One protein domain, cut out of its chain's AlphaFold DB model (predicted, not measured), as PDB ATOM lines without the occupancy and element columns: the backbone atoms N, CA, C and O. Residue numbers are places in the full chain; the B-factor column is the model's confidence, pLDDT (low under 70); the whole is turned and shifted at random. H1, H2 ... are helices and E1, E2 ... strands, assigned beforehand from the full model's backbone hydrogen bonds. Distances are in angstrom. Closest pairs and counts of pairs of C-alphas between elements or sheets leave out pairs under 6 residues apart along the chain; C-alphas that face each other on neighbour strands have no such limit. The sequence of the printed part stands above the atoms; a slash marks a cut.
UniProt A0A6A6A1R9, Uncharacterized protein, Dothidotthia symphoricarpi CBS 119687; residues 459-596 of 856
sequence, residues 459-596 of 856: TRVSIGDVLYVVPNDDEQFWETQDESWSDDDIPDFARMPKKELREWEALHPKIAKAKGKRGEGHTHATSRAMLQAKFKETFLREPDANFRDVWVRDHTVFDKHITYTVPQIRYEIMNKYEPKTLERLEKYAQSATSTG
ATOM      1  N   THR A 459      -4.746 -47.363   6.872       80.94
ATOM      2  CA  THR A 459      -5.705 -46.701   7.757       80.94
ATOM      3  C   THR A 459      -6.921 -46.272   6.939       80.94
ATOM      4  O   THR A 459      -6.813 -45.476   6.004       80.94
ATOM      5  N   ARG A 460      -8.096 -46.814   7.285       81.94
ATOM      6  CA  ARG A 460      -9.390 -46.439   6.695       81.94
ATOM      7  C   ARG A 460     -10.148 -45.552   7.664       81.94
ATOM      8  O   ARG A 460     -10.509 -46.004   8.748       81.94
ATOM      9  N   VAL A 461     -10.396 -44.310   7.274       80.50
ATOM     10  CA  VAL A 461     -11.008 -43.314   8.151       80.50
ATOM     11  C   VAL A 461     -12.064 -42.523   7.391       80.50
ATOM     12  O   VAL A 461     -11.777 -41.861   6.398       80.50
ATOM     13  N   SER A 462     -13.298 -42.575   7.891       81.69
ATOM     14  CA  SER A 462     -14.390 -41.720   7.424       81.69
ATOM     15  C   SER A 462     -14.322 -40.363   8.122       81.69
ATOM     16  O   SER A 462     -14.351 -40.306   9.356       81.69
ATOM     17  N   ILE A 463     -14.235 -39.284   7.344       84.31
ATOM     18  CA  ILE A 463     -14.224 -37.890   7.807       84.31
ATOM     19  C   ILE A 463     -15.215 -37.105   6.954       84.31
ATOM     20  O   ILE A 463     -15.067 -37.033   5.735       84.31
ATOM     21  N   GLY A 464     -16.218 -36.512   7.602       83.75
ATOM     22  CA  GLY A 464     -17.356 -35.924   6.902       83.75
ATOM     23  C   GLY A 464     -18.017 -36.972   6.006       83.75
ATOM     24  O   GLY A 464     -18.302 -38.079   6.457       83.75
ATOM     25  N   ASP A 465     -18.183 -36.650   4.729       70.75
ATOM     26  CA  ASP A 465     -18.803 -37.545   3.744       70.75
ATOM     27  C   ASP A 465     -17.778 -38.351   2.918       70.75
ATOM     28  O   ASP A 465     -18.132 -39.004   1.934       70.75
ATOM     29  N   VAL A 466     -16.495 -38.321   3.304       73.38
ATOM     30  CA  VAL A 466     -15.391 -38.925   2.543       73.38
ATOM     31  C   VAL A 466     -14.738 -40.059   3.336       73.38
ATOM     32  O   VAL A 466     -14.409 -39.906   4.515       73.38
ATOM     33  N   LEU A 467     -14.525 -41.206   2.680       79.25
ATOM     34  CA  LEU A 467     -13.722 -42.310   3.207       79.25
ATOM     35  C   LEU A 467     -12.293 -42.198   2.670       79.25
ATOM     36  O   LEU A 467     -12.037 -42.420   1.486       79.25
ATOM     37  N   TYR A 468     -11.358 -41.893   3.561       83.44
ATOM     38  CA  TYR A 468      -9.937 -41.850   3.255       83.44
ATOM     39  C   TYR A 468      -9.321 -43.231   3.494       83.44
ATOM     40  O   TYR A 468      -9.526 -43.836   4.549       83.44
ATOM     41  N   VAL A 469      -8.566 -43.729   2.513       82.12
ATOM     42  CA  VAL A 469      -7.768 -44.958   2.613       82.12
ATOM     43  C   VAL A 469      -6.311 -44.562   2.411       82.12
ATOM     44  O   VAL A 469      -5.900 -44.292   1.286       82.12
ATOM     45  N   VAL A 470      -5.559 -44.480   3.506       84.62
ATOM     46  CA  VAL A 470      -4.164 -44.026   3.499       84.62
ATOM     47  C   VAL A 470      -3.254 -45.208   3.855       84.62
ATOM     48  O   VAL A 470      -3.470 -45.812   4.909       84.62
ATOM     49  N   PRO A 471      -2.265 -45.570   3.019       84.31
ATOM     50  CA  PRO A 471      -1.242 -46.550   3.380       84.31
ATOM     51  C   PRO A 471      -0.474 -46.085   4.625       84.31
ATOM     52  O   PRO A 471      -0.129 -44.914   4.743       84.31
ATOM     53  N   ASN A 472      -0.235 -46.972   5.588       81.56
ATOM     54  CA  ASN A 472       0.452 -46.642   6.843       81.56
ATOM     55  C   ASN A 472       1.948 -46.365   6.647       81.56
ATOM     56  O   ASN A 472       2.573 -45.754   7.508       81.56
ATOM     57  N   ASP A 473       2.504 -46.826   5.533       82.50
ATOM     58  CA  ASP A 473       3.884 -46.648   5.082       82.50
ATOM     59  C   ASP A 473       4.064 -45.429   4.159       82.50
ATOM     60  O   ASP A 473       5.178 -45.150   3.721       82.50
ATOM     61  N   ASP A 474       2.998 -44.672   3.875       84.75
ATOM     62  CA  ASP A 474       3.078 -43.439   3.090       84.75
ATOM     63  C   ASP A 474       3.743 -42.324   3.919       84.75
ATOM     64  O   ASP A 474       3.079 -41.507   4.563       84.75
ATOM     65  N   GLU A 475       5.080 -42.307   3.931       81.56
ATOM     66  CA  GLU A 475       5.891 -41.332   4.674       81.56
ATOM     67  C   GLU A 475       5.581 -39.878   4.279       81.56
ATOM     68  O   GLU A 475       5.743 -38.973   5.097       81.56
ATOM     69  N   GLN A 476       5.100 -39.632   3.051       80.06
ATOM     70  CA  GLN A 476       4.711 -38.285   2.617       80.06
ATOM     71  C   GLN A 476       3.439 -37.814   3.318       80.06
ATOM     72  O   GLN A 476       3.293 -36.627   3.613       80.06
ATOM     73  N   PHE A 477       2.512 -38.735   3.577       82.56
ATOM     74  CA  PHE A 477       1.294 -38.428   4.307       82.56
ATOM     75  C   PHE A 477       1.529 -38.401   5.822       82.56
ATOM     76  O   PHE A 477       1.079 -37.474   6.505       82.56
ATOM     77  N   TRP A 478       2.236 -39.406   6.344       82.38
ATOM     78  CA  TRP A 478       2.440 -39.590   7.780       82.38
ATOM     79  C   TRP A 478       3.581 -38.777   8.372       82.38
ATOM     80  O   TRP A 478       3.688 -38.814   9.592       82.38
ATOM     81  N   GLU A 479       4.362 -38.063   7.541       72.38
ATOM     82  CA  GLU A 479       5.486 -37.172   7.880       72.38
ATOM     83  C   GLU A 479       5.928 -37.358   9.334       72.38
ATOM     84  O   GLU A 479       5.387 -36.710  10.234       72.38
ATOM     85  N   THR A 480       6.831 -38.318   9.554       55.09
ATOM     86  CA  THR A 480       7.324 -38.703  10.879       55.09
ATOM     87  C   THR A 480       7.767 -37.454  11.631       55.09
ATOM     88  O   THR A 480       8.826 -36.880  11.372       55.09
ATOM     89  N   GLN A 481       6.919 -36.979  12.545       54.84
ATOM     90  CA  GLN A 481       7.325 -35.944  13.479       54.84
ATOM     91  C   GLN A 481       8.318 -36.565  14.450       54.84
ATOM     92  O   GLN A 481       8.219 -37.750  14.753       54.84
ATOM     93  N   ASP A 482       9.298 -35.773  14.895       53.78
ATOM     94  CA  ASP A 482      10.333 -36.183  15.848       53.78
ATOM     95  C   ASP A 482       9.685 -36.847  17.081       53.78
ATOM     96  O   ASP A 482       9.266 -36.169  18.024       53.78
ATOM     97  N   GLU A 483       9.591 -38.181  17.062       51.25
ATOM     98  CA  GLU A 483       8.998 -39.016  18.107       51.25
ATOM     99  C   GLU A 483       9.875 -38.950  19.361       51.25
ATOM    100  O   GLU A 483      10.696 -39.821  19.646       51.25
ATOM    101  N   SER A 484       9.734 -37.882  20.145       55.69
ATOM    102  CA  SER A 484      10.370 -37.813  21.461       55.69
ATOM    103  C   SER A 484       9.585 -38.584  22.530       55.69
ATOM    104  O   SER A 484      10.026 -38.627  23.678       55.69
ATOM    105  N   TRP A 485       8.420 -39.140  22.186       65.38
ATOM    106  CA  TRP A 485       7.542 -39.902  23.076       65.38
ATOM    107  C   TRP A 485       7.134 -41.198  22.387       65.38
ATOM    108  O   TRP A 485       6.669 -41.157  21.253       65.38
ATOM    109  N   SER A 486       7.304 -42.332  23.067       72.69
ATOM    110  CA  SER A 486       6.749 -43.592  22.578       72.69
ATOM    111  C   SER A 486       5.225 -43.578  22.749       72.69
ATOM    112  O   SER A 486       4.722 -42.995  23.714       72.69
ATOM    113  N   ASP A 487       4.484 -44.215  21.836       66.75
ATOM    114  CA  ASP A 487       3.012 -44.310  21.904       66.75
ATOM    115  C   ASP A 487       2.517 -44.890  23.250       66.75
ATOM    116  O   ASP A 487       1.418 -44.564  23.705       66.75
ATOM    117  N   ASP A 488       3.352 -45.683  23.930       76.06
ATOM    118  CA  ASP A 488       3.064 -46.291  25.233       76.06
ATOM    119  C   ASP A 488       3.126 -45.296  26.413       76.06
ATOM    120  O   ASP A 488       2.531 -45.541  27.466       76.06
ATOM    121  N   ASP A 489       3.808 -44.157  26.254       81.69
ATOM    122  CA  ASP A 489       4.010 -43.173  27.326       81.69
ATOM    123  C   ASP A 489       2.903 -42.105  27.388       81.69
ATOM    124  O   ASP A 489       2.822 -41.332  28.353       81.69
ATOM    125  N   ILE A 490       2.036 -42.038  26.372       87.50
ATOM    126  CA  ILE A 490       1.012 -40.996  26.250       87.50
ATOM    127  C   ILE A 490      -0.348 -41.526  26.728       87.50
ATOM    128  O   ILE A 490      -0.899 -42.458  26.138       87.50
ATOM    129  N   PRO A 491      -0.972 -40.908  27.752       91.69
ATOM    130  CA  PRO A 491      -2.281 -41.337  28.232       91.69
ATOM    131  C   PRO A 491      -3.367 -41.308  27.145       91.69
ATOM    132  O   PRO A 491      -3.374 -40.455  26.256       91.69
ATOM    133  N   ASP A 492      -4.370 -42.175  27.278       93.19
ATOM    134  CA  ASP A 492      -5.632 -42.039  26.545       93.19
ATOM    135  C   ASP A 492      -6.395 -40.803  27.058       93.19
ATOM    136  O   ASP A 492      -7.121 -40.850  28.061       93.19
ATOM    137  N   PHE A 493      -6.217 -39.665  26.380       95.88
ATOM    138  CA  PHE A 493      -6.858 -38.409  26.758       95.88
ATOM    139  C   PHE A 493      -8.386 -38.482  26.677       95.88
ATOM    140  O   PHE A 493      -9.045 -37.837  27.496       95.88
ATOM    141  N   ALA A 494      -8.972 -39.282  25.776       94.50
ATOM    142  CA  ALA A 494     -10.425 -39.443  25.684       94.50
ATOM    143  C   ALA A 494     -11.004 -40.006  26.991       94.50
ATOM    144  O   ALA A 494     -12.030 -39.522  27.492       94.50
ATOM    145  N   ARG A 495     -10.316 -40.987  27.585       94.00
ATOM    146  CA  ARG A 495     -10.768 -41.701  28.792       94.00
ATOM    147  C   ARG A 495     -10.113 -41.226  30.090       94.00
ATOM    148  O   ARG A 495     -10.523 -41.663  31.166       94.00
ATOM    149  N   MET A 496      -9.190 -40.268  30.019       95.62
ATOM    150  CA  MET A 496      -8.454 -39.735  31.169       95.62
ATOM    151  C   MET A 496      -9.378 -39.253  32.307       95.62
ATOM    152  O   MET A 496     -10.204 -38.350  32.097       95.62
ATOM    153  N   PRO A 497      -9.235 -39.774  33.540       95.69
ATOM    154  CA  PRO A 497      -9.995 -39.320  34.700       95.69
ATOM    155  C   PRO A 497      -9.874 -37.811  34.945       95.69
ATOM    156  O   PRO A 497      -8.824 -37.196  34.782       95.69
ATOM    157  N   LYS A 498     -10.954 -37.190  35.432       94.31
ATOM    158  CA  LYS A 498     -11.021 -35.732  35.660       94.31
ATOM    159  C   LYS A 498      -9.933 -35.195  36.602       94.31
ATOM    160  O   LYS A 498      -9.579 -34.021  36.508       94.31
ATOM    161  N   LYS A 499      -9.453 -36.013  37.544       95.94
ATOM    162  CA  LYS A 499      -8.372 -35.628  38.462       95.94
ATOM    163  C   LYS A 499      -7.051 -35.482  37.702       95.94
ATOM    164  O   LYS A 499      -6.461 -34.412  37.758       95.94
ATOM    165  N   GLU A 500      -6.669 -36.503  36.944       95.75
ATOM    166  CA  GLU A 500      -5.462 -36.510  36.110       95.75
ATOM    167  C   GLU A 500      -5.514 -35.417  35.041       95.75
ATOM    168  O   GLU A 500      -4.545 -34.687  34.856       95.75
ATOM    169  N   LEU A 501      -6.682 -35.192  34.428       95.56
ATOM    170  CA  LEU A 501      -6.867 -34.106  33.463       95.56
ATOM    171  C   LEU A 501      -6.505 -32.733  34.048       95.56
ATOM    172  O   LEU A 501      -5.906 -31.912  33.361       95.56
ATOM    173  N   ARG A 502      -6.823 -32.473  35.323       93.31
ATOM    174  CA  ARG A 502      -6.455 -31.210  35.990       93.31
ATOM    175  C   ARG A 502      -4.955 -31.094  36.238       93.31
ATOM    176  O   ARG A 502      -4.427 -29.985  36.205       93.31
ATOM    177  N   GLU A 503      -4.287 -32.209  36.510       95.06
ATOM    178  CA  GLU A 503      -2.834 -32.257  36.688       95.06
ATOM    179  C   GLU A 503      -2.142 -31.941  35.351       95.06
ATOM    180  O   GLU A 503      -1.291 -31.053  35.294       95.06
ATOM    181  N   TRP A 504      -2.616 -32.529  34.249       94.62
ATOM    182  CA  TRP A 504      -2.171 -32.200  32.891       94.62
ATOM    183  C   TRP A 504      -2.481 -30.750  32.482       94.62
ATOM    184  O   TRP A 504      -1.619 -30.062  31.932       94.62
ATOM    185  N   GLU A 505      -3.675 -30.233  32.790       92.75
ATOM    186  CA  GLU A 505      -4.019 -28.818  32.568       92.75
ATOM    187  C   GLU A 505      -3.039 -27.883  33.302       92.75
ATOM    188  O   GLU A 505      -2.611 -26.871  32.740       92.75
ATOM    189  N   ALA A 506      -2.648 -28.219  34.539       92.81
ATOM    190  CA  ALA A 506      -1.702 -27.430  35.328       92.81
ATOM    191  C   ALA A 506      -0.285 -27.434  34.727       92.81
ATOM    192  O   ALA A 506       0.380 -26.395  34.724       92.81
ATOM    193  N   LEU A 507       0.148 -28.567  34.163       92.94
ATOM    194  CA  LEU A 507       1.419 -28.695  33.439       92.94
ATOM    195  C   LEU A 507       1.411 -27.969  32.086       92.94
ATOM    196  O   LEU A 507       2.470 -27.644  31.537       92.94
ATOM    197  N   HIS A 508       0.231 -27.642  31.547       92.44
ATOM    198  CA  HIS A 508       0.082 -26.955  30.266       92.44
ATOM    199  C   HIS A 508      -0.737 -25.666  30.382       92.44
ATOM    200  O   HIS A 508      -1.877 -25.594  29.913       92.44
ATOM    201  N   PRO A 509      -0.117 -24.574  30.879       89.00
ATOM    202  CA  PRO A 509      -0.805 -23.314  31.150       89.00
ATOM    203  C   PRO A 509      -1.526 -22.710  29.943       89.00
ATOM    204  O   PRO A 509      -2.460 -21.941  30.131       89.00
ATOM    205  N   LYS A 510      -1.110 -23.017  28.705       88.81
ATOM    206  CA  LYS A 510      -1.808 -22.564  27.489       88.81
ATOM    207  C   LYS A 510      -3.198 -23.204  27.350       88.81
ATOM    208  O   LYS A 510      -4.142 -22.493  27.032       88.81
ATOM    209  N   ILE A 511      -3.327 -24.495  27.669       88.38
ATOM    210  CA  ILE A 511      -4.606 -25.229  27.668       88.38
ATOM    211  C   ILE A 511      -5.478 -24.731  28.826       88.38
ATOM    212  O   ILE A 511      -6.639 -24.387  28.627       88.38
ATOM    213  N   ALA A 512      -4.895 -24.558  30.018       83.56
ATOM    214  CA  ALA A 512      -5.616 -24.001  31.164       83.56
ATOM    215  C   ALA A 512      -6.090 -22.550  30.943       83.56
ATOM    216  O   ALA A 512      -7.172 -22.179  31.397       83.56
ATOM    217  N   LYS A 513      -5.308 -21.716  30.240       82.12
ATOM    218  CA  LYS A 513      -5.666 -20.320  29.923       82.12
ATOM    219  C   LYS A 513      -6.755 -20.203  28.853       82.12
ATOM    220  O   LYS A 513      -7.513 -19.236  28.901       82.12
ATOM    221  N   ALA A 514      -6.860 -21.168  27.933       79.75
ATOM    222  CA  ALA A 514      -7.916 -21.202  26.915       79.75
ATOM    223  C   ALA A 514      -9.330 -21.295  27.525       79.75
ATOM    224  O   ALA A 514     -10.292 -20.835  26.920       79.75
ATOM    225  N   LYS A 515      -9.431 -21.747  28.782       73.56
ATOM    226  CA  LYS A 515     -10.671 -21.842  29.571       73.56
ATOM    227  C   LYS A 515     -11.382 -20.502  29.826       73.56
ATOM    228  O   LYS A 515     -12.529 -20.492  30.272       73.56
ATOM    229  N   GLY A 516     -10.727 -19.372  29.528       59.31
ATOM    230  CA  GLY A 516     -11.290 -18.023  29.630       59.31
ATOM    231  C   GLY A 516     -11.688 -17.613  31.058       59.31
ATOM    232  O   GLY A 516     -11.679 -18.403  31.997       59.31
ATOM    233  N   LYS A 517     -12.052 -16.337  31.254       56.44
ATOM    234  CA  LYS A 517     -12.530 -15.827  32.559       56.44
ATOM    235  C   LYS A 517     -14.017 -16.112  32.832       56.44
ATOM    236  O   LYS A 517     -14.474 -15.819  33.932       56.44
ATOM    237  N   ARG A 518     -14.771 -16.637  31.856       50.44
ATOM    238  CA  ARG A 518     -16.233 -16.814  31.960       50.44
ATOM    239  C   ARG A 518     -16.749 -18.251  31.865       50.44
ATOM    240  O   ARG A 518     -17.928 -18.442  32.110       50.44
ATOM    241  N   GLY A 519     -15.917 -19.260  31.591       56.78
ATOM    242  CA  GLY A 519     -16.340 -20.670  31.645       56.78
ATOM    243  C   GLY A 519     -17.454 -21.082  30.665       56.78
ATOM    244  O   GLY A 519     -17.893 -22.228  30.700       56.78
ATOM    245  N   GLU A 520     -17.906 -20.185  29.791       60.25
ATOM    246  CA  GLU A 520     -18.887 -20.479  28.751       60.25
ATOM    247  C   GLU A 520     -18.153 -21.143  27.578       60.25
ATOM    248  O   GLU A 520     -17.336 -20.522  26.906       60.25
ATOM    249  N   GLY A 521     -18.380 -22.447  27.399       69.50
ATOM    250  CA  GLY A 521     -17.915 -23.229  26.244       69.50
ATOM    251  C   GLY A 521     -16.814 -24.252  26.534       69.50
ATOM    252  O   GLY A 521     -16.867 -25.350  25.995       69.50
ATOM    253  N   HIS A 522     -15.852 -23.967  27.419       87.31
ATOM    254  CA  HIS A 522     -14.702 -24.865  27.633       87.31
ATOM    255  C   HIS A 522     -15.035 -26.025  28.586       87.31
ATOM    256  O   HIS A 522     -15.095 -25.853  29.809       87.31
ATOM    257  N   THR A 523     -15.228 -27.229  28.042       91.19
ATOM    258  CA  THR A 523     -15.549 -28.439  28.814       91.19
ATOM    259  C   THR A 523     -14.303 -29.272  29.131       91.19
ATOM    260  O   THR A 523     -13.190 -28.963  28.712       91.19
ATOM    261  N   HIS A 524     -14.471 -30.361  29.892       93.25
ATOM    262  CA  HIS A 524     -13.398 -31.357  30.032       93.25
ATOM    263  C   HIS A 524     -13.069 -32.016  28.688       93.25
ATOM    264  O   HIS A 524     -11.909 -32.331  28.461       93.25
ATOM    265  N   ALA A 525     -14.055 -32.182  27.798       93.38
ATOM    266  CA  ALA A 525     -13.822 -32.711  26.456       93.38
ATOM    267  C   ALA A 525     -12.946 -31.758  25.630       93.38
ATOM    268  O   ALA A 525     -11.997 -32.223  25.017       93.38
ATOM    269  N   THR A 526     -13.157 -30.440  25.736       94.31
ATOM    270  CA  THR A 526     -12.283 -29.426  25.119       94.31
ATOM    271  C   THR A 526     -10.832 -29.571  25.577       94.31
ATOM    272  O   THR A 526      -9.919 -29.635  24.760       94.31
ATOM    273  N   SER A 527     -10.588 -29.677  26.889       94.50
ATOM    274  CA  SER A 527      -9.222 -29.864  27.402       94.50
ATOM    275  C   SER A 527      -8.594 -31.174  26.929       94.50
ATOM    276  O   SER A 527      -7.415 -31.188  26.589       94.50
ATOM    277  N   ARG A 528      -9.372 -32.262  26.892       96.06
ATOM    278  CA  ARG A 528      -8.914 -33.557  26.372       96.06
ATOM    279  C   ARG A 528      -8.577 -33.473  24.886       96.06
ATOM    280  O   ARG A 528      -7.532 -33.975  24.503       96.06
ATOM    281  N   ALA A 529      -9.394 -32.790  24.086       94.88
ATOM    282  CA  ALA A 529      -9.169 -32.627  22.654       94.88
ATOM    283  C   ALA A 529      -7.912 -31.787  22.386       94.88
ATOM    284  O   ALA A 529      -7.074 -32.161  21.574       94.88
ATOM    285  N   MET A 530      -7.711 -30.706  23.149       94.50
ATOM    286  CA  MET A 530      -6.484 -29.905  23.082       94.50
ATOM    287  C   MET A 530      -5.231 -30.686  23.497       94.50
ATOM    288  O   MET A 530      -4.153 -30.419  22.973       94.50
ATOM    289  N   LEU A 531      -5.340 -31.602  24.466       94.38
ATOM    290  CA  LEU A 531      -4.231 -32.474  24.862       94.38
ATOM    291  C   LEU A 531      -3.959 -33.543  23.799       94.38
ATOM    292  O   LEU A 531      -2.804 -33.707  23.422       94.38
ATOM    293  N   GLN A 532      -5.003 -34.191  23.271       94.69
ATOM    294  CA  GLN A 532      -4.911 -35.144  22.165       94.69
ATOM    295  C   GLN A 532      -4.193 -34.511  20.970       94.69
ATOM    296  O   GLN A 532      -3.137 -34.992  20.580       94.69
ATOM    297  N   ALA A 533      -4.684 -33.374  20.474       92.56
ATOM    298  CA  ALA A 533      -4.091 -32.672  19.336       92.56
ATOM    299  C   ALA A 533      -2.645 -32.221  19.593       92.56
ATOM    300  O   ALA A 533      -1.855 -32.085  18.668       92.56
ATOM    301  N   LYS A 534      -2.287 -31.949  20.854       92.00
ATOM    302  CA  LYS A 534      -0.938 -31.500  21.212       92.00
ATOM    303  C   LYS A 534       0.068 -32.646  21.336       92.00
ATOM    304  O   LYS A 534       1.240 -32.414  21.073       92.00
ATOM    305  N   PHE A 535      -0.357 -33.800  21.844       90.75
ATOM    306  CA  PHE A 535       0.549 -34.889  22.226       90.75
ATOM    307  C   PHE A 535       0.443 -36.113  21.330       90.75
ATOM    308  O   PHE A 535       1.452 -36.757  21.098       90.75
ATOM    309  N   LYS A 536      -0.757 -36.431  20.845       88.25
ATOM    310  CA  LYS A 536      -0.974 -37.497  19.862       88.25
ATOM    311  C   LYS A 536      -1.008 -36.976  18.429       88.25
ATOM    312  O   LYS A 536      -1.001 -37.785  17.512       88.25
ATOM    313  N   GLU A 537      -1.076 -35.652  18.257       86.00
ATOM    314  CA  GLU A 537      -0.945 -34.897  16.993       86.00
ATOM    315  C   GLU A 537      -1.977 -35.198  15.901       86.00
ATOM    316  O   GLU A 537      -2.094 -34.444  14.931       86.00
ATOM    317  N   THR A 538      -2.734 -36.283  16.058       89.44
ATOM    318  CA  THR A 538      -3.801 -36.668  15.161       89.44
ATOM    319  C   THR A 538      -5.005 -37.289  15.872       89.44
ATOM    320  O   THR A 538      -4.883 -38.104  16.793       89.44
ATOM    321  N   PHE A 539      -6.197 -36.972  15.370       93.44
ATOM    322  CA  PHE A 539      -7.439 -37.696  15.656       93.44
ATOM    323  C   PHE A 539      -7.702 -38.865  14.687       93.44
ATOM    324  O   PHE A 539      -8.688 -39.583  14.856       93.44
ATOM    325  N   LEU A 540      -6.847 -39.092  13.681       90.31
ATOM    326  CA  LEU A 540      -7.049 -40.137  12.665       90.31
ATOM    327  C   LEU A 540      -7.050 -41.552  13.240       90.31
ATOM    328  O   LEU A 540      -7.845 -42.388  12.821       90.31
ATOM    329  N   ARG A 541      -6.185 -41.813  14.221       88.50
ATOM    330  CA  ARG A 541      -6.072 -43.123  14.883       88.50
ATOM    331  C   ARG A 541      -7.096 -43.315  16.003       88.50
ATOM    332  O   ARG A 541      -7.098 -44.342  16.677       88.50
ATOM    333  N   GLU A 542      -7.950 -42.322  16.231       92.75
ATOM    334  CA  GLU A 542      -8.841 -42.314  17.376       92.75
ATOM    335  C   GLU A 542     -10.080 -43.199  17.120       92.75
ATOM    336  O   GLU A 542     -10.739 -43.052  16.080       92.75
ATOM    337  N   PRO A 543     -10.436 -44.117  18.043       90.94
ATOM    338  CA  PRO A 543     -11.570 -45.017  17.848       90.94
ATOM    339  C   PRO A 543     -12.904 -44.273  17.716       90.94
ATOM    340  O   PRO A 543     -13.189 -43.349  18.480       90.94
ATOM    341  N   ASP A 544     -13.784 -44.750  16.832       88.94
ATOM    342  CA  ASP A 544     -15.126 -44.187  16.597       88.94
ATOM    343  C   ASP A 544     -15.956 -44.012  17.879       88.94
ATOM    344  O   ASP A 544     -16.698 -43.039  18.022       88.94
ATOM    345  N   ALA A 545     -15.814 -44.931  18.841       88.25
ATOM    346  CA  ALA A 545     -16.492 -44.848  20.135       88.25
ATOM    347  C   ALA A 545     -16.123 -43.566  20.905       88.25
ATOM    348  O   ALA A 545     -16.989 -42.934  21.503       88.25
ATOM    349  N   ASN A 546     -14.864 -43.119  20.836       93.38
ATOM    350  CA  ASN A 546     -14.427 -41.911  21.536       93.38
ATOM    351  C   ASN A 546     -15.051 -40.643  20.917       93.38
ATOM    352  O   ASN A 546     -15.362 -39.703  21.651       93.38
ATOM    353  N   PHE A 547     -15.338 -40.632  19.606       92.94
ATOM    354  CA  PHE A 547     -16.088 -39.538  18.969       92.94
ATOM    355  C   PHE A 547     -17.528 -39.452  19.470       92.94
ATOM    356  O   PHE A 547     -17.963 -38.364  19.848       92.94
ATOM    357  N   ARG A 548     -18.226 -40.592  19.562       88.12
ATOM    358  CA  ARG A 548     -19.602 -40.652  20.089       88.12
ATOM    359  C   ARG A 548     -19.677 -40.275  21.564       88.12
ATOM    360  O   ARG A 548     -20.560 -39.530  21.973       88.12
ATOM    361  N   ASP A 549     -18.746 -40.782  22.368       89.12
ATOM    362  CA  ASP A 549     -18.882 -40.746  23.825       89.12
ATOM    363  C   ASP A 549     -18.227 -39.518  24.467       89.12
ATOM    364  O   ASP A 549     -18.669 -39.040  25.523       89.12
ATOM    365  N   VAL A 550     -17.145 -39.017  23.862       93.56
ATOM    366  CA  VAL A 550     -16.278 -37.994  24.455       93.56
ATOM    367  C   VAL A 550     -16.243 -36.738  23.600       93.56
ATOM    368  O   VAL A 550     -16.568 -35.665  24.113       93.56
ATOM    369  N   TRP A 551     -15.867 -36.851  22.325       95.00
ATOM    370  CA  TRP A 551     -15.547 -35.681  21.504       95.00
ATOM    371  C   TRP A 551     -16.776 -34.850  21.131       95.00
ATOM    372  O   TRP A 551     -16.690 -33.625  21.163       95.00
ATOM    373  N   VAL A 552     -17.949 -35.472  20.947       93.69
ATOM    374  CA  VAL A 552     -19.224 -34.751  20.739       93.69
ATOM    375  C   VAL A 552     -19.574 -33.777  21.879       93.69
ATOM    376  O   VAL A 552     -20.357 -32.849  21.711       93.69
ATOM    377  N   ARG A 553     -18.978 -33.952  23.071       93.56
ATOM    378  CA  ARG A 553     -19.199 -33.092  24.251       93.56
ATOM    379  C   ARG A 553     -18.263 -31.882  24.301       93.56
ATOM    380  O   ARG A 553     -18.225 -31.159  25.309       93.56
ATOM    381  N   ASP A 554     -17.464 -31.663  23.261       93.00
ATOM    382  CA  ASP A 554     -16.687 -30.443  23.109       93.00
ATOM    383  C   ASP A 554     -17.591 -29.298  22.643       93.00
ATOM    384  O   ASP A 554     -17.751 -29.043  21.453       93.00
ATOM    385  N   HIS A 555     -18.164 -28.564  23.599       90.94
ATOM    386  CA  HIS A 555     -19.054 -27.433  23.305       90.94
ATOM    387  C   HIS A 555     -18.343 -26.234  22.670       90.94
ATOM    388  O   HIS A 555     -18.967 -25.203  22.431       90.94
ATOM    389  N   THR A 556     -17.029 -26.310  22.460       90.00
ATOM    390  CA  THR A 556     -16.342 -25.306  21.656       90.00
ATOM    391  C   THR A 556     -16.381 -25.648  20.164       90.00
ATOM    392  O   THR A 556     -16.074 -24.778  19.351       90.00
ATOM    393  N   VAL A 557     -16.714 -26.893  19.815       89.50
ATOM    394  CA  VAL A 557     -16.864 -27.398  18.444       89.50
ATOM    395  C   VAL A 557     -18.345 -27.558  18.107       89.50
ATOM    396  O   VAL A 557     -18.786 -27.082  17.071       89.50
ATOM    397  N   PHE A 558     -19.121 -28.173  19.004       90.75
ATOM    398  CA  PHE A 558     -20.499 -28.579  18.726       90.75
ATOM    399  C   PHE A 558     -21.533 -27.752  19.484       90.75
ATOM    400  O   PHE A 558     -21.358 -27.436  20.667       90.75
ATOM    401  N   ASP A 559     -22.656 -27.481  18.815       80.00
ATOM    402  CA  ASP A 559     -23.877 -27.028  19.474       80.00
ATOM    403  C   ASP A 559     -24.576 -28.226  20.142       80.00
ATOM    404  O   ASP A 559     -24.684 -29.309  19.570       80.00
ATOM    405  N   LYS A 560     -25.082 -28.032  21.362       78.31
ATOM    406  CA  LYS A 560     -25.787 -29.064  22.141       78.31
ATOM    407  C   LYS A 560     -27.107 -29.504  21.509       78.31
ATOM    408  O   LYS A 560     -27.674 -30.498  21.959       78.31
ATOM    409  N   HIS A 561     -27.623 -28.738  20.554       72.75
ATOM    410  CA  HIS A 561     -28.924 -28.969  19.933       72.75
ATOM    411  C   HIS A 561     -28.859 -29.746  18.614       72.75
ATOM    412  O   HIS A 561     -29.910 -30.067  18.069       72.75
ATOM    413  N   ILE A 562     -27.663 -30.059  18.109       72.06
ATOM    414  CA  ILE A 562     -27.484 -30.736  16.821       72.06
ATOM    415  C   ILE A 562     -26.920 -32.139  17.063       72.06
ATOM    416  O   ILE A 562     -25.957 -32.322  17.810       72.06
ATOM    417  N   THR A 563     -27.534 -33.144  16.440       79.56
ATOM    418  CA  THR A 563     -27.011 -34.510  16.386       79.56
ATOM    419  C   THR A 563     -26.023 -34.629  15.228       79.56
ATOM    420  O   THR A 563     -26.329 -34.272  14.095       79.56
ATOM    421  N   TYR A 564     -24.823 -35.131  15.516       83.81
ATOM    422  CA  TYR A 564     -23.754 -35.314  14.533       83.81
ATOM    423  C   TYR A 564     -23.404 -36.798  14.411       83.81
ATOM    424  O   TYR A 564     -23.359 -37.518  15.411       83.81
ATOM    425  N   THR A 565     -23.114 -37.258  13.196       83.62
ATOM    426  CA  THR A 565     -22.580 -38.607  12.947       83.62
ATOM    427  C   THR A 565     -21.101 -38.688  13.330       83.62
ATOM    428  O   THR A 565     -20.419 -37.668  13.392       83.62
ATOM    429  N   VAL A 566     -20.546 -39.888  13.549       86.94
ATOM    430  CA  VAL A 566     -19.106 -40.038  13.869       86.94
ATOM    431  C   VAL A 566     -18.186 -39.373  12.834       86.94
ATOM    432  O   VAL A 566     -17.298 -38.629  13.256       86.94
ATOM    433  N   PRO A 567     -18.385 -39.555  11.513       87.69
ATOM    434  CA  PRO A 567     -17.569 -38.868  10.514       87.69
ATOM    435  C   PRO A 567     -17.671 -37.338  10.592       87.69
ATOM    436  O   PRO A 567     -16.652 -36.660  10.457       87.69
ATOM    437  N   GLN A 568     -18.864 -36.792  10.861       85.06
ATOM    438  CA  GLN A 568     -19.067 -35.350  11.053       85.06
ATOM    439  C   GLN A 568     -18.381 -34.847  12.325       85.06
ATOM    440  O   GLN A 568     -17.680 -33.840  12.283       85.06
ATOM    441  N   ILE A 569     -18.507 -35.574  13.442       91.38
ATOM    442  CA  ILE A 569     -17.820 -35.234  14.696       91.38
ATOM    443  C   ILE A 569     -16.305 -35.223  14.462       91.38
ATOM    444  O   ILE A 569     -15.618 -34.295  14.888       91.38
ATOM    445  N   ARG A 570     -15.771 -36.230  13.762       94.69
ATOM    446  CA  ARG A 570     -14.344 -36.305  13.432       94.69
ATOM    447  C   ARG A 570     -13.902 -35.125  12.567       94.69
ATOM    448  O   ARG A 570     -12.891 -34.510  12.897       94.69
ATOM    449  N   TYR A 571     -14.662 -34.777  11.527       93.06
ATOM    450  CA  TYR A 571     -14.371 -33.620  10.677       93.06
ATOM    451  C   TYR A 571     -14.318 -32.321  11.477       93.06
ATOM    452  O   TYR A 571     -13.306 -31.635  11.435       93.06
ATOM    453  N   GLU A 572     -15.345 -32.009  12.265       93.56
ATOM    454  CA  GLU A 572     -15.406 -30.747  13.010       93.56
ATOM    455  C   GLU A 572     -14.305 -30.637  14.081       93.56
ATOM    456  O   GLU A 572     -13.685 -29.584  14.258       93.56
ATOM    457  N   ILE A 573     -13.999 -31.747  14.763       95.50
ATOM    458  CA  ILE A 573     -12.891 -31.820  15.727       95.50
ATOM    459  C   ILE A 573     -11.553 -31.579  15.027       95.50
ATOM    460  O   ILE A 573     -10.769 -30.738  15.473       95.50
ATOM    461  N   MET A 574     -11.295 -32.273  13.917       95.12
ATOM    462  CA  MET A 574     -10.056 -32.104  13.162       95.12
ATOM    463  C   MET A 574      -9.966 -30.718  12.517       95.12
ATOM    464  O   MET A 574      -8.900 -30.119  12.525       95.12
ATOM    465  N   ASN A 575     -11.070 -30.148  12.037       93.81
ATOM    466  CA  ASN A 575     -11.109 -28.805  11.458       93.81
ATOM    467  C   ASN A 575     -10.720 -27.753  12.492       93.81
ATOM    468  O   ASN A 575      -9.960 -26.823  12.213       93.81
ATOM    469  N   LYS A 576     -11.168 -27.943  13.734       94.38
ATOM    470  CA  LYS A 576     -10.810 -27.048  14.823       94.38
ATOM    471  C   LYS A 576      -9.373 -27.216  15.312       94.38
ATOM    472  O   LYS A 576      -8.694 -26.217  15.556       94.38
ATOM    473  N   TYR A 577      -8.945 -28.451  15.558       94.62
ATOM    474  CA  TYR A 577      -7.705 -28.723  16.288       94.62
ATOM    475  C   TYR A 577      -6.524 -29.104  15.388       94.62
ATOM    476  O   TYR A 577      -5.380 -28.863  15.766       94.62
ATOM    477  N   GLU A 578      -6.786 -29.636  14.196       93.50
ATOM    478  CA  GLU A 578      -5.804 -30.181  13.249       93.50
ATOM    479  C   GLU A 578      -6.080 -29.767  11.782       93.50
ATOM    480  O   GLU A 578      -6.006 -30.608  10.878       93.50
ATOM    481  N   PRO A 579      -6.359 -28.480  11.477       93.81
ATOM    482  CA  PRO A 579      -6.779 -28.067  10.133       93.81
ATOM    483  C   PRO A 579      -5.746 -28.405   9.048       93.81
ATOM    484  O   PRO A 579      -6.105 -28.721   7.921       93.81
ATOM    485  N   LYS A 580      -4.449 -28.420   9.393       90.94
ATOM    486  CA  LYS A 580      -3.375 -28.822   8.470       90.94
ATOM    487  C   LYS A 580      -3.425 -30.306   8.100       90.94
ATOM    488  O   LYS A 580      -3.028 -30.670   7.000       90.94
ATOM    489  N   THR A 581      -3.868 -31.171   9.012       89.81
ATOM    490  CA  THR A 581      -4.019 -32.605   8.734       89.81
ATOM    491  C   THR A 581      -5.215 -32.841   7.817       89.81
ATOM    492  O   THR A 581      -5.084 -33.610   6.869       89.81
ATOM    493  N   LEU A 582      -6.326 -32.118   8.010       89.50
ATOM    494  CA  LEU A 582      -7.429 -32.116   7.038       89.50
ATOM    495  C   LEU A 582      -6.997 -31.593   5.668       89.50
ATOM    496  O   LEU A 582      -7.259 -32.252   4.672       89.50
ATOM    497  N   GLU A 583      -6.263 -30.480   5.606       91.38
ATOM    498  CA  GLU A 583      -5.761 -29.948   4.333       91.38
ATOM    499  C   GLU A 583      -4.852 -30.966   3.611       91.38
ATOM    500  O   GLU A 583      -4.899 -31.093   2.387       91.38
ATOM    501  N   ARG A 584      -4.038 -31.727   4.358       89.62
ATOM    502  CA  ARG A 584      -3.232 -32.828   3.803       89.62
ATOM    503  C   ARG A 584      -4.101 -33.967   3.276       89.62
ATOM    504  O   ARG A 584      -3.829 -34.439   2.179       89.62
ATOM    505  N   LEU A 585      -5.145 -34.375   3.999       88.88
ATOM    506  CA  LEU A 585      -6.115 -35.382   3.543       88.88
ATOM    507  C   LEU A 585      -6.833 -34.951   2.269       88.88
ATOM    508  O   LEU A 585      -6.930 -35.735   1.330       88.88
ATOM    509  N   GLU A 586      -7.278 -33.701   2.202       87.69
ATOM    510  CA  GLU A 586      -7.931 -33.142   1.018       87.69
ATOM    511  C   GLU A 586      -6.976 -33.110  -0.182       87.69
ATOM    512  O   GLU A 586      -7.336 -33.561  -1.271       87.69
ATOM    513  N   LYS A 587      -5.726 -32.663   0.012       88.81
ATOM    514  CA  LYS A 587      -4.686 -32.704  -1.033       88.81
ATOM    515  C   LYS A 587      -4.355 -34.129  -1.463       88.81
ATOM    516  O   LYS A 587      -4.173 -34.367  -2.654       88.81
ATOM    517  N   TYR A 588      -4.299 -35.066  -0.519       84.88
ATOM    518  CA  TYR A 588      -4.069 -36.482  -0.792       84.88
ATOM    519  C   TYR A 588      -5.211 -37.080  -1.617       84.88
ATOM    520  O   TYR A 588      -4.981 -37.782  -2.599       84.88
ATOM    521  N   ALA A 589      -6.458 -36.740  -1.286       81.69
ATOM    522  CA  ALA A 589      -7.613 -37.181  -2.054       81.69
ATOM    523  C   ALA A 589      -7.614 -36.609  -3.487       81.69
ATOM    524  O   ALA A 589      -7.929 -37.312  -4.455       81.69
ATOM    525  N   GLN A 590      -7.206 -35.348  -3.641       82.31
ATOM    526  CA  GLN A 590      -7.047 -34.689  -4.942       82.31
ATOM    527  C   GLN A 590      -5.885 -35.271  -5.768       82.31
ATOM    528  O   GLN A 590      -5.989 -35.372  -6.989       82.31
ATOM    529  N   SER A 591      -4.779 -35.681  -5.139       80.88
ATOM    530  CA  SER A 591      -3.645 -36.276  -5.857       80.88
ATOM    531  C   SER A 591      -3.929 -37.722  -6.271       80.88
ATOM    532  O   SER A 591      -3.671 -38.079  -7.421       80.88
ATOM    533  N   ALA A 592      -4.539 -38.528  -5.400       72.06
ATOM    534  CA  ALA A 592      -4.900 -39.916  -5.684       72.06
ATOM    535  C   ALA A 592      -5.901 -40.046  -6.847       72.06
ATOM    536  O   ALA A 592      -5.777 -40.952  -7.674       72.06
ATOM    537  N   THR A 593      -6.840 -39.101  -6.970       67.62
ATOM    538  CA  THR A 593      -7.762 -39.029  -8.118       67.62
ATOM    539  C   THR A 593      -7.054 -38.691  -9.435       67.62
ATOM    540  O   THR A 593      -7.515 -39.110 -10.494       67.62
ATOM    541  N   SER A 594      -5.915 -37.992  -9.394       68.81
ATOM    542  CA  SER A 594      -5.139 -37.634 -10.591       68.81
ATOM    543  C   SER A 594      -4.166 -38.725 -11.066       68.81
ATOM    544  O   SER A 594      -3.889 -38.811 -12.262       68.81
ATOM    545  N   THR A 595      -3.655 -39.568 -10.162       65.25
ATOM    546  CA  THR A 595      -2.628 -40.582 -10.470       65.25
ATOM    547  C   THR A 595      -3.183 -41.991 -10.670       65.25
ATOM    548  O   THR A 595      -2.451 -42.864 -11.131       65.25
ATOM    549  N   GLY A 596      -4.453 -42.240 -10.326       55.22
ATOM    550  CA  GLY A 596      -5.086 -43.562 -10.438       55.22
ATOM    551  C   GLY A 596      -4.500 -44.628  -9.501       55.22
ATOM    552  O   GLY A 596      -4.854 -45.798  -9.618       55.22
TER     553      GLY A 596
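Overview. This is residues 459 to 596 of the 856 residues of an uncharacterized protein of Dothidotthia symphoricarpi CBS 119687 (UniProt A0A6A6A1R9). Short helices crossing at steep angles make the body: H4 and H6 form its core, H2 and H3 pack on H4 towards one end, and H5 packs on H6. Towards the other end, the strand hairpin E1 E2 packs with E1 on H6 and with E2 beside the long H7, whose residues 590 to 595 stick out with Gly 596. The printed part has 138 residues, with named elements in the order E1, E2, H1, H2, H3, H4, H5, H6, H7; the sheet E1 - E2 is antiparallel and the class is mostly helix. The whole is compact, with a radius of gyration of the C-alphas of 15.8 A and spans of 51 by 39 by 24 A.

Along the chain. E1, residues 459 to 463, is 12.3 A long and begins at C-alpha 459 (-5.705, -46.701, 7.757). E2, residues 466 to 471, is 16.1 A long. H1 holds residues 475 to 478, 5.0 A; H2 498 to 507, 14.5 A; H3 509 to 514, 8.5 A. H4, residues 524 to 535, is 16.4 A long and begins at C-alpha 524 (-13.398, -31.357, 30.032). H5 holds residues 544 to 549, 8.8 A; H6 566 to 577, 16.2 A. H7, residues 579 to 595, is 24.5 A long and ends at C-alpha 595 (-2.628, -40.582, -10.470).

Arrangement. H4 and H6 are the hubs, each touching three helices. They touch through residues 529 to 533 and 573 to 577 alone, closest at the C-alphas of Ala 533 and Tyr 577, 6.2 A, at a steep tilt of 68 degrees, only just short of about perpendicular. H2 touches H4 at a steep tilt of 50 degrees, the closest C-alphas being Leu 501 and Arg 528, 7.4 A. H3 touches H4 at Ile 511 and Ser 527, closest C-alphas 6.5 A apart. H2 and H3 only just touch, only at the corner, with 3 pairs of C-alphas within 8 A. H5 touches H6, about perpendicular at 82 degrees, with closest C-alphas Phe 547 and Val 566, 5.9 A. H7 touches H6 at a steep tilt of 62 degrees, opposite ways, with closest C-alphas Asn 575 and Leu 582, 6.6 A. E1 and E2 form an antiparallel hairpin; N 461 and O 468, 2.9 A, and N 468 and O 461, 2.9 A, are within hydrogen-bond range. The closest C-alphas of E1 and H6, Ile 463 and Pro 567, are 4.4 A apart; those of E2 and H7, Tyr 468 and Ala 589, 7.4 A. H1 and H7 are close but not clearly touching, at 7.2 A. Every O i to N i+4 pair is within range in H2, H3, H4, H5 and H6, and 12 of 13 in H7; H1 is too short for such a pair.

Size, cuts and confidence. The C-alphas farthest apart, Lys 517 and Gly 596, are 51.7 A apart. The printed part has no cut. The links H1 to H2, 19 residues, and H5 to H6, 16 residues, are long. Mean pLDDT of the printed part is 84.5; it is under 70 at residues 480 to 485, 487, 516 to 521 and 593 to 596.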